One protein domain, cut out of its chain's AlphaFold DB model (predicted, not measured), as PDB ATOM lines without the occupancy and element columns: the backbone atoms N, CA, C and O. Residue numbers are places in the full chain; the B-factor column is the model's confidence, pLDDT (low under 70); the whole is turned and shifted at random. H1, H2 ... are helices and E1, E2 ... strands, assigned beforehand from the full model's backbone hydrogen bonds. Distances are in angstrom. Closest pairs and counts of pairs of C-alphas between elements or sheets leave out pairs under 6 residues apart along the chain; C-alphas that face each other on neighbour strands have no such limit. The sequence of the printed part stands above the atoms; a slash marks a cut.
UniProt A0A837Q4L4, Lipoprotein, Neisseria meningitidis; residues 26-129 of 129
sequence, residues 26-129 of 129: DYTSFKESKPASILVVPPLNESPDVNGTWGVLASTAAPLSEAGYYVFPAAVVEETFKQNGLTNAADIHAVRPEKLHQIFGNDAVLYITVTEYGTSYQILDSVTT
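What this domain is: This is residues 26 to 129 of the 129 residues of the protein "Lipoprotein" of Neisseria meningitidis (UniProt A0A837Q4L4). A short parallel pair of strands, E1 and E2, forms a narrow core with helices on both sides: H2 runs past it on one side and H5 is on the other, with H3 and H4 farther out. From this body the hairpin E3 and E4 reaches away as an arm, its residues 121 to 126 sticking out, and H1 sits apart from the other helices. The printed part has 104 residues with five named helices and four named strands, in the order H1 E1 H2 H3 H4 H5 E2 E3 E4; the class is mixed, helices and strands. The sheet E1 E2 is parallel and the sheet E3 E4 antiparallel. The whole is only just compact, close to loose, with a radius of gyration of the C-alphas of 15.5 A and spans of 50 by 33 by 23 A.

Where its parts are: H1 is residues 28 to 33, beginning at C-alpha 28 (31.069, 36.855, -29.527). E1 is residues 37 to 40, 9.8 A long. H2, residues 54 to 66, is 20.3 A long and begins at C-alpha 54 (7.786, 37.956, -49.092). H3 is residues 74 to 83, 14.2 A; H4 is residues 89 to 93, 6.1 A; H5 is residues 97 to 104, 10.4 A. E2 is residues 108 to 110, E3 residues 119 to 121, and E4 residues 126 to 128, ending at C-alpha 128 (13.159, 52.371, -54.180).

How they stand to each other: E1 and E2 are parallel neighbours at 28 degrees, with N 39 and O 108 at 2.9 A and N 110 and O 39 at 2.8 A, within hydrogen-bond range. With H2, H3, H4 and H5 between them along the chain they form a strand-helix-strand unit, two parallel neighbour strands joined through helices. Short pairings, both parallel, join residues 37 to 38 to 70 to 71, and 44 to 45 to 113 to 114. The closest C-alphas of E1 and H2, Val 40 and Leu 57, are 7.6 A apart; those of H5 and E2, Pro 97 and Val 109, are 7.1 A apart. H2 and H3 are close but not clearly touching, the closest C-alphas, Ala 58 and Ala 74, at 6.9 A, with a steep tilt of 59 degrees, opposite ways. H3 and H5 are near each other, with 5 pairs of C-alphas within 10 A. H3 and H4 are close but not clearly touching, with C-alphas of Phe 81 and Ile 92 closest at 7.8 A. E3 and E4 form a hairpin, antiparallel at 165 degrees, with N 120 and O 127 at 2.8 A. In H1, H3, H4 and H5 every O i to N i+4 pair is within hydrogen-bond range; in H2, 6 of 9 are.

The domain as a whole: The two C-alphas farthest apart, those of Gln 102 and Leu 124, are 51.1 A apart. The printed part has no cut, and the link from E1 to H2, 13 residues, is long. The mean pLDDT of the printed part is 86.5; residues 120 to 121, 125 to 126 and 128 to 129 are under 70.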
ATOM      1  N   ASP A  26      27.655  42.888 -30.563       83.56
ATOM      2  CA  ASP A  26      28.505  41.851 -29.987       83.56
ATOM      3  C   ASP A  26      28.138  40.476 -30.562       83.56
ATOM      4  O   ASP A  26      27.143  39.855 -30.191       83.56
ATOM      5  N   TYR A  27      28.978  39.991 -31.474       81.56
ATOM      6  CA  TYR A  27      28.830  38.678 -32.104       81.56
ATOM      7  C   TYR A  27      29.615  37.568 -31.391       81.56
ATOM      8  O   TYR A  27      29.745  36.476 -31.948       81.56
ATOM      9  N   THR A  28      30.179  37.814 -30.205       85.94
ATOM     10  CA  THR A  28      31.069  36.855 -29.527       85.94
ATOM     11  C   THR A  28      30.365  35.523 -29.287       85.94
ATOM     12  O   THR A  28      30.846  34.485 -29.737       85.94
ATOM     13  N   SER A  29      29.155  35.564 -28.726       84.12
ATOM     14  CA  SER A  29      28.362  34.360 -28.443       84.12
ATOM     15  C   SER A  29      28.020  33.558 -29.708       84.12
ATOM     16  O   SER A  29      28.077  32.332 -29.705       84.12
ATOM     17  N   PHE A  30      27.708  34.242 -30.814       84.50
ATOM     18  CA  PHE A  30      27.401  33.601 -32.097       84.50
ATOM     19  C   PHE A  30      28.636  32.928 -32.717       84.50
ATOM     20  O   PHE A  30      28.559  31.829 -33.262       84.50
ATOM     21  N   LYS A  31      29.803  33.572 -32.616       84.44
ATOM     22  CA  LYS A  31      31.066  33.017 -33.124       84.44
ATOM     23  C   LYS A  31      31.553  31.835 -32.289       84.44
ATOM     24  O   LYS A  31      32.155  30.915 -32.841       84.44
ATOM     25  N   GLU A  32      31.307  31.857 -30.982       88.75
ATOM     26  CA  GLU A  32      31.658  30.767 -30.069       88.75
ATOM     27  C   GLU A  32      30.784  29.527 -30.276       88.75
ATOM     28  O   GLU A  32      31.314  28.414 -30.276       88.75
ATOM     29  N   SER A  33      29.478  29.704 -30.507       86.75
ATOM     30  CA  SER A  33      28.545  28.588 -30.700       86.75
ATOM     31  C   SER A  33      28.705  27.868 -32.041       86.75
ATOM     32  O   SER A  33      28.307  26.710 -32.141       86.75
ATOM     33  N   LYS A  34      29.323  28.515 -33.046       88.00
ATOM     34  CA  LYS A  34      29.582  27.964 -34.394       88.00
ATOM     35  C   LYS A  34      28.353  27.242 -34.975       88.00
ATOM     36  O   LYS A  34      28.432  26.044 -35.258       88.00
ATOM     37  N   PRO A  35      27.219  27.944 -35.137       91.44
ATOM     38  CA  PRO A  35      25.987  27.315 -35.592       91.44
ATOM     39  C   PRO A  35      26.163  26.789 -37.017       91.44
ATOM     40  O   PRO A  35      26.680  27.494 -37.883       91.44
ATOM     41  N   ALA A  36      25.723  25.557 -37.265       92.81
ATOM     42  CA  ALA A  36      25.728  24.972 -38.600       92.81
ATOM     43  C   ALA A  36      24.404  25.243 -39.323       92.81
ATOM     44  O   ALA A  36      24.385  25.366 -40.545       92.81
ATOM     45  N   SER A  37      23.304  25.349 -38.576       93.81
ATOM     46  CA  SER A  37      21.953  25.532 -39.102       93.81
ATOM     47  C   SER A  37      21.281  26.802 -38.578       93.81
ATOM     48  O   SER A  37      21.304  27.094 -37.381       93.81
ATOM     49  N   ILE A  38      20.654  27.555 -39.484       94.62
ATOM     50  CA  ILE A  38      19.939  28.796 -39.171       94.62
ATOM     51  C   ILE A  38      18.484  28.667 -39.622       94.62
ATOM     52  O   ILE A  38      18.191  28.486 -40.806       94.62
ATOM     53  N   LEU A  39      17.559  28.794 -38.672       94.50
ATOM     54  CA  LEU A  39      16.136  28.944 -38.950       94.50
ATOM     55  C   LEU A  39      15.820  30.415 -39.209       94.50
ATOM     56  O   LEU A  39      15.900  31.237 -38.301       94.50
ATOM     57  N   VAL A  40      15.407  30.736 -40.431       93.31
ATOM     58  CA  VAL A  40      14.860  32.056 -40.755       93.31
ATOM     59  C   VAL A  40      13.353  32.008 -40.543       93.31
ATOM     60  O   VAL A  40      12.658  31.241 -41.209       93.31
ATOM     61  N   VAL A  41      12.845  32.792 -39.593       93.06
ATOM     62  CA  VAL A  41      11.397  32.902 -39.358       93.06
ATOM     63  C   VAL A  41      10.773  33.941 -40.297       93.06
ATOM     64  O   VAL A  41      11.484  34.843 -40.748       93.06
ATOM     65  N   PRO A  42       9.459  33.857 -40.592       91.62
ATOM     66  CA  PRO A  42       8.772  34.868 -41.389       91.62
ATOM     67  C   PRO A  42       9.061  36.289 -40.874       91.62
ATOM     68  O   PRO A  42       8.900  36.525 -39.671       91.62
ATOM     69  N   PRO A  43       9.505  37.233 -41.726       91.38
ATOM     70  CA  PRO A  43       9.882  38.566 -41.276       91.38
ATOM     71  C   PRO A  43       8.682  39.341 -40.732       91.38
ATOM     72  O   PRO A  43       7.568  39.233 -41.250       91.38
ATOM     73  N   LEU A  44       8.919  40.156 -39.707       91.06
ATOM     74  CA  LEU A  44       7.931  41.109 -39.210       91.06
ATOM     75  C   LEU A  44       7.910  42.314 -40.159       91.06
ATOM     76  O   LEU A  44       8.969  42.806 -40.550       91.06
ATOM     77  N   ASN A  45       6.723  42.771 -40.554       89.12
ATOM     78  CA  ASN A  45       6.565  43.987 -41.346       89.12
ATOM     79  C   ASN A  45       6.149  45.156 -40.452       89.12
ATOM     80  O   ASN A  45       5.030  45.162 -39.943       89.12
ATOM     81  N   GLU A  46       7.021  46.143 -40.292       87.25
ATOM     82  CA  GLU A  46       6.693  47.436 -39.675       87.25
ATOM     83  C   GLU A  46       6.633  48.563 -40.717       87.25
ATOM     84  O   GLU A  46       6.395  49.720 -40.376       87.25
ATOM     85  N   SER A  47       6.821  48.229 -41.997       84.62
ATOM     86  CA  SER A  47       6.685  49.160 -43.109       84.62
ATOM     87  C   SER A  47       5.214  49.310 -43.542       84.62
ATOM     88  O   SER A  47       4.386  48.429 -43.282       84.62
ATOM     89  N   PRO A  48       4.858  50.409 -44.229       81.25
ATOM     90  CA  PRO A  48       3.502  50.605 -44.738       81.25
ATOM     91  C   PRO A  48       3.156  49.713 -45.945       81.25
ATOM     92  O   PRO A  48       1.975  49.584 -46.271       81.25
ATOM     93  N   ASP A  49       4.142  49.115 -46.625       79.75
ATOM     94  CA  ASP A  49       3.913  48.277 -47.807       79.75
ATOM     95  C   ASP A  49       3.726  46.807 -47.417       79.75
ATOM     96  O   ASP A  49       4.620  46.158 -46.871       79.75
ATOM     97  N   VAL A  50       2.561  46.247 -47.741       78.75
ATOM     98  CA  VAL A  50       2.186  44.863 -47.408       78.75
ATOM     99  C   VAL A  50       3.065  43.800 -48.074       78.75
ATOM    100  O   VAL A  50       3.132  42.680 -47.571       78.75
ATOM    101  N   ASN A  51       3.758  44.125 -49.170       77.69
ATOM    102  CA  ASN A  51       4.594  43.173 -49.906       77.69
ATOM    103  C   ASN A  51       6.022  43.052 -49.346       77.69
ATOM    104  O   ASN A  51       6.793  42.219 -49.826       77.69
ATOM    105  N   GLY A  52       6.372  43.841 -48.324       70.38
ATOM    106  CA  GLY A  52       7.747  43.972 -47.838       70.38
ATOM    107  C   GLY A  52       8.397  42.718 -47.263       70.38
ATOM    108  O   GLY A  52       9.617  42.652 -47.158       70.38
ATOM    109  N   THR A  53       7.629  41.687 -46.925       73.12
ATOM    110  CA  THR A  53       8.154  40.500 -46.231       73.12
ATOM    111  C   THR A  53       8.437  39.315 -47.147       73.12
ATOM    112  O   THR A  53       9.392  38.577 -46.899       73.12
ATOM    113  N   TRP A  54       7.664  39.134 -48.223       71.69
ATOM    114  CA  TRP A  54       7.786  37.956 -49.092       71.69
ATOM    115  C   TRP A  54       9.103  37.951 -49.879       71.69
ATOM    116  O   TRP A  54       9.796  36.935 -49.951       71.69
ATOM    117  N   GLY A  55       9.499  39.111 -50.419       71.69
ATOM    118  CA  GLY A  55      10.778  39.266 -51.121       71.69
ATOM    119  C   GLY A  55      11.990  39.120 -50.194       71.69
ATOM    120  O   GLY A  55      13.011  38.545 -50.577       71.69
ATOM    121  N   VAL A  56      11.867  39.582 -48.947       78.00
ATOM    122  CA  VAL A  56      12.943  39.506 -47.950       78.00
ATOM    123  C   VAL A  56      13.182  38.061 -47.520       78.00
ATOM    124  O   VAL A  56      14.318  37.597 -47.544       78.00
ATOM    125  N   LEU A  57      12.130  37.299 -47.211       76.06
ATOM    126  CA  LEU A  57      12.292  35.900 -46.813       76.06
ATOM    127  C   LEU A  57      12.941  35.064 -47.928       76.06
ATOM    128  O   LEU A  57      13.898  34.335 -47.669       76.06
ATOM    129  N   ALA A  58      12.495  35.227 -49.177       76.06
ATOM    130  CA  ALA A  58      13.058  34.505 -50.320       76.06
ATOM    131  C   ALA A  58      14.530  34.869 -50.596       76.06
ATOM    132  O   ALA A  58      15.327  33.998 -50.947       76.06
ATOM    133  N   SER A  59      14.909  36.138 -50.411       81.31
ATOM    134  CA  SER A  59      16.272  36.616 -50.680       81.31
ATOM    135  C   SER A  59      17.300  36.228 -49.615       81.31
ATOM    136  O   SER A  59      18.493  36.240 -49.904       81.31
ATOM    137  N   THR A  60      16.881  35.825 -48.412       85.00
ATOM    138  CA  THR A  60      17.814  35.452 -47.327       85.00
ATOM    139  C   THR A  60      18.493  34.096 -47.510       85.00
ATOM    140  O   THR A  60      19.588  33.886 -46.988       85.00
ATOM    141  N   ALA A  61      17.885  33.171 -48.260       84.44
ATOM    142  CA  ALA A  61      18.389  31.804 -48.364       84.44
ATOM    143  C   ALA A  61      19.754  31.731 -49.068       84.44
ATOM    144  O   ALA A  61      20.651  31.032 -48.598       84.44
ATOM    145  N   ALA A  62      19.924  32.471 -50.169       87.44
ATOM    146  CA  ALA A  62      21.159  32.491 -50.951       87.44
ATOM    147  C   ALA A  62      22.383  32.995 -50.154       87.44
ATOM    148  O   ALA A  62      23.319  32.211 -49.996       87.44
ATOM    149  N   PRO A  63      22.391  34.213 -49.571       91.06
ATOM    150  CA  PRO A  63      23.571  34.731 -48.874       91.06
ATOM    151  C   PRO A  63      23.948  33.903 -47.640       91.06
ATOM    152  O   PRO A  63      25.128  33.738 -47.341       91.06
ATOM    153  N   LEU A  64      22.966  33.341 -46.928       89.88
ATOM    154  CA  LEU A  64      23.230  32.468 -45.782       89.88
ATOM    155  C   LEU A  64      23.827  31.120 -46.211       89.88
ATOM    156  O   LEU A  64      24.754  30.625 -45.569       89.88
ATOM    157  N   SER A  65      23.337  30.550 -47.312       88.88
ATOM    158  CA  SER A  65      23.884  29.304 -47.861       88.88
ATOM    159  C   SER A  65      25.299  29.508 -48.412       88.88
ATOM    160  O   SER A  65      26.176  28.677 -48.190       88.88
ATOM    161  N   GLU A  66      25.555  30.639 -49.077       92.50
ATOM    162  CA  GLU A  66      26.887  31.033 -49.562       92.50
ATOM    163  C   GLU A  66      27.879  31.272 -48.418       92.50
ATOM    164  O   GLU A  66      29.066  30.979 -48.553       92.50
ATOM    165  N   ALA A  67      27.394  31.738 -47.264       90.38
ATOM    166  CA  ALA A  67      28.186  31.855 -46.044       90.38
ATOM    167  C   ALA A  67      28.461  30.502 -45.350       90.38
ATOM    168  O   ALA A  67      29.197  30.467 -44.364       90.38
ATOM    169  N   GLY A  68      27.918  29.394 -45.869       91.44
ATOM    170  CA  GLY A  68      28.180  28.034 -45.393       91.44
ATOM    171  C   GLY A  68      27.194  27.507 -44.349       91.44
ATOM    172  O   GLY A  68      27.458  26.462 -43.759       91.44
ATOM    173  N   TYR A  69      26.072  28.197 -44.117       94.00
ATOM    174  CA  TYR A  69      25.037  27.738 -43.190       94.00
ATOM    175  C   TYR A  69      24.004  26.853 -43.888       94.00
ATOM    176  O   TYR A  69      23.625  27.082 -45.038       94.00
ATOM    177  N   TYR A  70      23.475  25.872 -43.162       93.56
ATOM    178  CA  TYR A  70      22.284  25.142 -43.572       93.56
ATOM    179  C   TYR A  70      21.036  25.969 -43.262       93.56
ATOM    180  O   TYR A  70      20.777  26.312 -42.108       93.56
ATOM    181  N   VAL A  71      20.249  26.274 -44.294       93.44
ATOM    182  CA  VAL A  71      19.027  27.077 -44.181       93.44
ATOM    183  C   VAL A  71      17.825  26.247 -44.599       93.44
ATOM    184  O   VAL A  71      17.835  25.572 -45.630       93.44
ATOM    185  N   PHE A  72      16.770  26.306 -43.797       91.56
ATOM    186  CA  PHE A  72      15.514  25.631 -44.092       91.56
ATOM    187  C   PHE A  72      14.778  26.365 -45.227       91.56
ATOM    188  O   PHE A  72      14.683  27.593 -45.188       91.56
ATOM    189  N   PRO A  73      14.219  25.659 -46.228       89.06
ATOM    190  CA  PRO A  73      13.440  26.306 -47.279       89.06
ATOM    191  C   PRO A  73      12.227  27.047 -46.704       89.06
ATOM    192  O   PRO A  73      11.484  26.472 -45.906       89.06
ATOM    193  N   ALA A  74      11.978  28.277 -47.165       86.88
ATOM    194  CA  ALA A  74      10.887  29.127 -46.672       86.88
ATOM    195  C   ALA A  74       9.524  28.410 -46.675       86.88
ATOM    196  O   ALA A  74       8.829  28.399 -45.665       86.88
ATOM    197  N   ALA A  75       9.199  27.699 -47.760       88.94
ATOM    198  CA  ALA A  75       7.948  26.946 -47.875       88.94
ATOM    199  C   ALA A  75       7.785  25.852 -46.800       88.94
ATOM    200  O   ALA A  75       6.681  25.619 -46.315       88.94
ATOM    201  N   VAL A  76       8.876  25.180 -46.409       90.81
ATOM    202  CA  VAL A  76       8.843  24.142 -45.363       90.81
ATOM    203  C   VAL A  76       8.639  24.780 -43.995       90.81
ATOM    204  O   VAL A  76       7.859  24.276 -43.188       90.81
ATOM    205  N   VAL A  77       9.316  25.899 -43.740       92.00
ATOM    206  CA  VAL A  77       9.180  26.658 -42.494       92.00
ATOM    207  C   VAL A  77       7.749  27.176 -42.334       92.00
ATOM    208  O   VAL A  77       7.128  26.933 -41.300       92.00
ATOM    209  N   GLU A  78       7.201  27.812 -43.369       90.44
ATOM    210  CA  GLU A  78       5.830  28.333 -43.383       90.44
ATOM    211  C   GLU A  78       4.787  27.240 -43.152       90.44
ATOM    212  O   GLU A  78       3.925  27.378 -42.282       90.44
ATOM    213  N   GLU A  79       4.876  26.130 -43.886       92.50
ATOM    214  CA  GLU A  79       3.924  25.029 -43.738       92.50
ATOM    215  C   GLU A  79       4.034  24.381 -42.351       92.50
ATOM    216  O   GLU A  79       3.019  24.057 -41.737       92.50
ATOM    217  N   THR A  80       5.244  24.271 -41.794       94.00
ATOM    218  CA  THR A  80       5.434  23.750 -40.434       94.00
ATOM    219  C   THR A  80       4.783  24.661 -39.393       94.00
ATOM    220  O   THR A  80       4.079  24.175 -38.507       94.00
ATOM    221  N   PHE A  81       4.962  25.982 -39.490       95.19
ATOM    222  CA  PHE A  81       4.296  26.919 -38.581       95.19
ATOM    223  C   PHE A  81       2.775  26.847 -38.706       95.19
ATOM    224  O   PHE A  81       2.081  26.737 -37.693       95.19
ATOM    225  N   LYS A  82       2.264  26.786 -39.938       94.25
ATOM    226  CA  LYS A  82       0.835  26.649 -40.217       94.25
ATOM    227  C   LYS A  82       0.247  25.373 -39.616       94.25
ATOM    228  O   LYS A  82      -0.816  25.429 -39.001       94.25
ATOM    229  N   GLN A  83       0.945  24.242 -39.720       94.62
ATOM    230  CA  GLN A  83       0.541  22.980 -39.084       94.62
ATOM    231  C   GLN A  83       0.541  23.054 -37.551       94.62
ATOM    232  O   GLN A  83      -0.234  22.356 -36.902       94.62
ATOM    233  N   ASN A  84       1.356  23.936 -36.971       93.19
ATOM    234  CA  ASN A  84       1.374  24.233 -35.537       93.19
ATOM    235  C   ASN A  84       0.403  25.366 -35.138       93.19
ATOM    236  O   ASN A  84       0.425  25.813 -33.993       93.19
ATOM    237  N   GLY A  85      -0.459  25.825 -36.054       93.50
ATOM    238  CA  GLY A  85      -1.468  26.855 -35.795       93.50
ATOM    239  C   GLY A  85      -0.936  28.290 -35.780       93.50
ATOM    240  O   GLY A  85      -1.662  29.194 -35.377       93.50
ATOM    241  N   LEU A  86       0.306  28.513 -36.217       93.50
ATOM    242  CA  LEU A  86       0.933  29.830 -36.288       93.50
ATOM    243  C   LEU A  86       1.020  30.293 -37.742       93.50
ATOM    244  O   LEU A  86       1.686  29.675 -38.566       93.50
ATOM    245  N   THR A  87       0.352  31.396 -38.063       90.12
ATOM    246  CA  THR A  87       0.384  32.006 -39.405       90.12
ATOM    247  C   THR A  87       0.788  33.476 -39.381       90.12
ATOM    248  O   THR A  87       1.182  34.023 -40.406       90.12
ATOM    249  N   ASN A  88       0.711  34.121 -38.217       91.38
ATOM    250  CA  ASN A  88       1.105  35.506 -38.026       91.38
ATOM    251  C   ASN A  88       2.586  35.587 -37.629       91.38
ATOM    252  O   ASN A  88       3.014  34.934 -36.676       91.38
ATOM    253  N   ALA A  89       3.357  36.422 -38.330       90.56
ATOM    254  CA  ALA A  89       4.776  36.626 -38.052       90.56
ATOM    255  C   ALA A  89       5.021  37.122 -36.617       90.56
ATOM    256  O   ALA A  89       5.929  36.628 -35.958       90.56
ATOM    257  N   ALA A  90       4.180  38.020 -36.091       92.38
ATOM    258  CA  ALA A  90       4.335  38.528 -34.726       92.38
ATOM    259  C   ALA A  90       4.225  37.410 -33.673       92.38
ATOM    260  O   ALA A  90       5.027  37.349 -32.741       92.38
ATOM    261  N   ASP A  91       3.284  36.481 -33.864       93.56
ATOM    262  CA  ASP A  91       3.102  35.342 -32.961       93.56
ATOM    263  C   ASP A  91       4.288  34.374 -33.048       93.56
ATOM    264  O   ASP A  91       4.746  33.865 -32.027       93.56
ATOM    265  N   ILE A  92       4.834  34.164 -34.252       94.12
ATOM    266  CA  ILE A  92       6.035  33.345 -34.470       94.12
ATOM    267  C   ILE A  92       7.261  33.972 -33.792       94.12
ATOM    268  O   ILE A  92       8.048  33.259 -33.168       94.12
ATOM    269  N   HIS A  93       7.415  35.296 -33.863       94.75
ATOM    270  CA  HIS A  93       8.512  36.022 -33.210       94.75
ATOM    271  C   HIS A  93       8.427  35.959 -31.682       94.75
ATOM    272  O   HIS A  93       9.456  35.951 -31.012       94.75
ATOM    273  N   ALA A  94       7.218  35.845 -31.129       94.75
ATOM    274  CA  ALA A  94       6.997  35.670 -29.696       94.75
ATOM    275  C   ALA A  94       7.273  34.236 -29.196       94.75
ATOM    276  O   ALA A  94       7.291  33.994 -27.983       94.75
ATOM    277  N   VAL A  95       7.490  33.262 -30.092       95.00
ATOM    278  CA  VAL A  95       7.814  31.887 -29.698       95.00
ATOM    279  C   VAL A  95       9.211  31.836 -29.094       95.00
ATOM    280  O   VAL A  95      10.194  32.293 -29.676       95.00
ATOM    281  N   ARG A  96       9.306  31.196 -27.928       95.38
ATOM    282  CA  ARG A  96      10.585  30.953 -27.259       95.38
ATOM    283  C   ARG A  96      11.560  30.187 -28.176       95.38
ATOM    284  O   ARG A  96      11.164  29.134 -28.693       95.38
ATOM    285  N   PRO A  97      12.824  30.627 -28.326       93.19
ATOM    286  CA  PRO A  97      13.799  29.980 -29.207       93.19
ATOM    287  C   PRO A  97      13.998  28.488 -28.921       93.19
ATOM    288  O   PRO A  97      14.138  27.690 -29.847       93.19
ATOM    289  N   GLU A  98      13.905  28.062 -27.656       94.75
ATOM    290  CA  GLU A  98      14.057  26.649 -27.290       94.75
ATOM    291  C   GLU A  98      12.944  25.784 -27.893       94.75
ATOM    292  O   GLU A  98      13.161  24.617 -28.218       94.75
ATOM    293  N   LYS A  99      11.739  26.343 -28.072       94.75
ATOM    294  CA  LYS A  99      10.629  25.626 -28.706       94.75
ATOM    295  C   LYS A  99      10.836  25.496 -30.211       94.75
ATOM    296  O   LYS A  99      10.501  24.457 -30.774       94.75
ATOM    297  N   LEU A 100      11.418  26.514 -30.841       94.88
ATOM    298  CA  LEU A 100      11.801  26.460 -32.250       94.88
ATOM    299  C   LEU A 100      12.881  25.398 -32.473       94.88
ATOM    300  O   LEU A 100      12.752  24.589 -33.389       94.88
ATOM    301  N   HIS A 101      13.882  25.327 -31.591       94.62
ATOM    302  CA  HIS A 101      14.883  24.259 -31.611       94.62
ATOM    303  C   HIS A 101      14.247  22.867 -31.458       94.62
ATOM    304  O   HIS A 101      14.579  21.960 -32.209       94.62
ATOM    305  N   GLN A 102      13.274  22.687 -30.557       95.00
ATOM    306  CA  GLN A 102      12.583  21.396 -30.392       95.00
ATOM    307  C   GLN A 102      11.836  20.918 -31.648       95.00
ATOM    308  O   GLN A 102      11.676  19.714 -31.824       95.00
ATOM    309  N   ILE A 103      11.331  21.839 -32.474       94.19
ATOM    310  CA  ILE A 103      10.551  21.506 -33.678       94.19
ATOM    311  C   ILE A 103      11.470  21.326 -34.888       94.19
ATOM    312  O   ILE A 103      11.327  20.360 -35.631       94.19
ATOM    313  N   PHE A 104      12.403  22.258 -35.089       94.25
ATOM    314  CA  PHE A 104      13.215  22.336 -36.307       94.25
ATOM    315  C   PHE A 104      14.632  21.777 -36.144       94.25
ATOM    316  O   PHE A 104      15.302  21.544 -37.145       94.25
ATOM    317  N   GLY A 105      15.118  21.594 -34.914       93.81
ATOM    318  CA  GLY A 105      16.499  21.188 -34.643       93.81
ATOM    319  C   GLY A 105      17.543  22.218 -35.087       93.81
ATOM    320  O   GLY A 105      18.656  21.832 -35.419       93.81
ATOM    321  N   ASN A 106      17.180  23.504 -35.151       94.81
ATOM    322  CA  ASN A 106      18.080  24.578 -35.591       94.81
ATOM    323  C   ASN A 106      19.089  24.978 -34.506       94.81
ATOM    324  O   ASN A 106      18.741  24.989 -33.331       94.81
ATOM    325  N   ASP A 107      20.301  25.370 -34.885       93.69
ATOM    326  CA  ASP A 107      21.310  25.846 -33.925       93.69
ATOM    327  C   ASP A 107      21.111  27.325 -33.570       93.69
ATOM    328  O   ASP A 107      21.416  27.757 -32.458       93.69
ATOM    329  N   ALA A 108      20.602  28.108 -34.522       93.31
ATOM    330  CA  ALA A 108      20.303  29.521 -34.352       93.31
ATOM    331  C   ALA A 108      19.012  29.919 -35.078       93.31
ATOM    332  O   ALA A 108      18.609  29.303 -36.068       93.31
ATOM    333  N   VAL A 109      18.397  31.007 -34.612       94.06
ATOM    334  CA  VAL A 109      17.203  31.607 -35.217       94.06
ATOM    335  C   VAL A 109      17.536  33.021 -35.685       94.06
ATOM    336  O   VAL A 109      18.102  33.809 -34.928       94.06
ATOM    337  N   LEU A 110      17.177  33.342 -36.927       92.25
ATOM    338  CA  LEU A 110      17.312  34.673 -37.508       92.25
ATOM    339  C   LEU A 110      15.947  35.365 -37.531       92.25
ATOM    340  O   LEU A 110      15.052  34.966 -38.279       92.25
ATOM    341  N   TYR A 111      15.823  36.423 -36.734       92.50
ATOM    342  CA  TYR A 111      14.665  37.312 -36.711       92.50
ATOM    343  C   TYR A 111      14.935  38.526 -37.596       92.50
ATOM    344  O   TYR A 111      15.957  39.194 -37.447       92.50
ATOM    345  N   ILE A 112      14.015  38.802 -38.515       90.50
ATOM    346  CA  ILE A 112      14.110  39.925 -39.447       90.50
ATOM    347  C   ILE A 112      12.892  40.815 -39.242       90.50
ATOM    348  O   ILE A 112      11.761  40.326 -39.264       90.50
ATOM    349  N   THR A 113      13.134  42.113 -39.094       90.44
ATOM    350  CA  THR A 113      12.092  43.138 -39.047       90.44
ATOM    351  C   THR A 113      12.325  44.109 -40.191       90.44
ATOM    352  O   THR A 113      13.388  44.717 -40.296       90.44
ATOM    353  N   VAL A 114      11.331  44.231 -41.065       87.38
ATOM    354  CA  VAL A 114      11.331  45.160 -42.190       87.38
ATOM    355  C   VAL A 114      10.730  46.472 -41.704       87.38
ATOM    356  O   VAL A 114       9.514  46.591 -41.582       87.38
ATOM    357  N   THR A 115      11.582  47.444 -41.388       85.62
ATOM    358  CA  THR A 115      11.155  48.776 -40.926       85.62
ATOM    359  C   THR A 115      10.871  49.733 -42.081       85.62
ATOM    360  O   THR A 115      10.067  50.649 -41.946       85.62
ATOM    361  N   GLU A 116      11.519  49.524 -43.227       80.00
ATOM    362  CA  GLU A 116      11.373  50.352 -44.422       80.00
ATOM    363  C   GLU A 116      11.352  49.447 -45.660       80.00
ATOM    364  O   GLU A 116      12.203  48.569 -45.809       80.00
ATOM    365  N   TYR A 117      10.341  49.622 -46.512       77.44
ATOM    366  CA  TYR A 117      10.174  48.892 -47.766       77.44
ATOM    367  C   TYR A 117       9.366  49.740 -48.748       77.44
ATOM    368  O   TYR A 117       8.400  50.394 -48.347       77.44
ATOM    369  N   GLY A 118       9.752  49.724 -50.024       73.31
ATOM    370  CA  GLY A 118       9.099  50.501 -51.071       73.31
ATOM    371  C   GLY A 118       9.864  51.769 -51.450       73.31
ATOM    372  O   GLY A 118      11.093  51.819 -51.412       73.31
ATOM    373  N   THR A 119       9.134  52.792 -51.903       70.50
ATOM    374  CA  THR A 119       9.741  54.023 -52.437       70.50
ATOM    375  C   THR A 119       9.716  55.141 -51.404       70.50
ATOM    376  O   THR A 119       8.651  55.633 -51.032       70.50
ATOM    377  N   SER A 120      10.901  55.566 -50.977       66.25
ATOM    378  CA  SER A 120      11.098  56.736 -50.130       66.25
ATOM    379  C   SER A 120      11.161  57.981 -51.013       66.25
ATOM    380  O   SER A 120      12.078  58.144 -51.825       66.25
ATOM    381  N   TYR A 121      10.150  58.844 -50.898       62.78
ATOM    382  CA  TYR A 121      10.081  60.110 -51.627       62.78
ATOM    383  C   TYR A 121      10.838  61.190 -50.855       62.78
ATOM    384  O   TYR A 121      10.404  61.639 -49.793       62.78
ATOM    385  N   GLN A 122      11.964  61.628 -51.405       71.94
ATOM    386  CA  GLN A 122      12.720  62.780 -50.931       71.94
ATOM    387  C   GLN A 122      12.336  64.020 -51.754       71.94
ATOM    388  O   GLN A 122      11.815  63.925 -52.861       71.94
ATOM    389  N   ILE A 123      12.600  65.219 -51.227       71.75
ATOM    390  CA  ILE A 123      12.159  66.485 -51.852       71.75
ATOM    391  C   ILE A 123      12.688  66.648 -53.292       71.75
ATOM    392  O   ILE A 123      12.039  67.290 -54.115       71.75
ATOM    393  N   LEU A 124      13.851  66.068 -53.603       73.38
ATOM    394  CA  LEU A 124      14.499  66.147 -54.917       73.38
ATOM    395  C   LEU A 124      14.815  64.770 -55.523       73.38
ATOM    396  O   LEU A 124      15.447  64.719 -56.575       73.38
ATOM    397  N   ASP A 125      14.431  63.676 -54.861       62.34
ATOM    398  CA  ASP A 125      14.856  62.327 -55.238       62.34
ATOM    399  C   ASP A 125      13.815  61.273 -54.835       62.34
ATOM    400  O   ASP A 125      12.965  61.512 -53.982       62.34
ATOM    401  N   SER A 126      13.877  60.089 -55.430       55.81
ATOM    402  CA  SER A 126      13.076  58.939 -55.010       55.81
ATOM    403  C   SER A 126      13.941  57.692 -55.019       55.81
ATOM    404  O   SER A 126      14.474  57.322 -56.066       55.81
ATOM    405  N   VAL A 127      14.046  57.025 -53.872       71.94
ATOM    406  CA  VAL A 127      14.831  55.796 -53.725       71.94
ATOM    407  C   VAL A 127      13.878  54.635 -53.481       71.94
ATOM    408  O   VAL A 127      13.074  54.686 -52.554       71.94
ATOM    409  N   THR A 128      13.960  53.597 -54.312       68.56
ATOM    410  CA  THR A 128      13.159  52.371 -54.180       68.56
ATOM    411  C   THR A 128      14.035  51.244 -53.645       68.56
ATOM    412  O   THR A 128      15.108  50.999 -54.198       68.56
ATOM    413  N   THR A 129      13.570  50.584 -52.580       59.03
ATOM    414  CA  THR A 129      14.210  49.412 -51.955       59.03
ATOM    415  C   THR A 129      13.365  48.167 -52.166       59.03
ATOM    416  O   THR A 129      12.129  48.276 -51.988       59.03
TER     417      THR A 129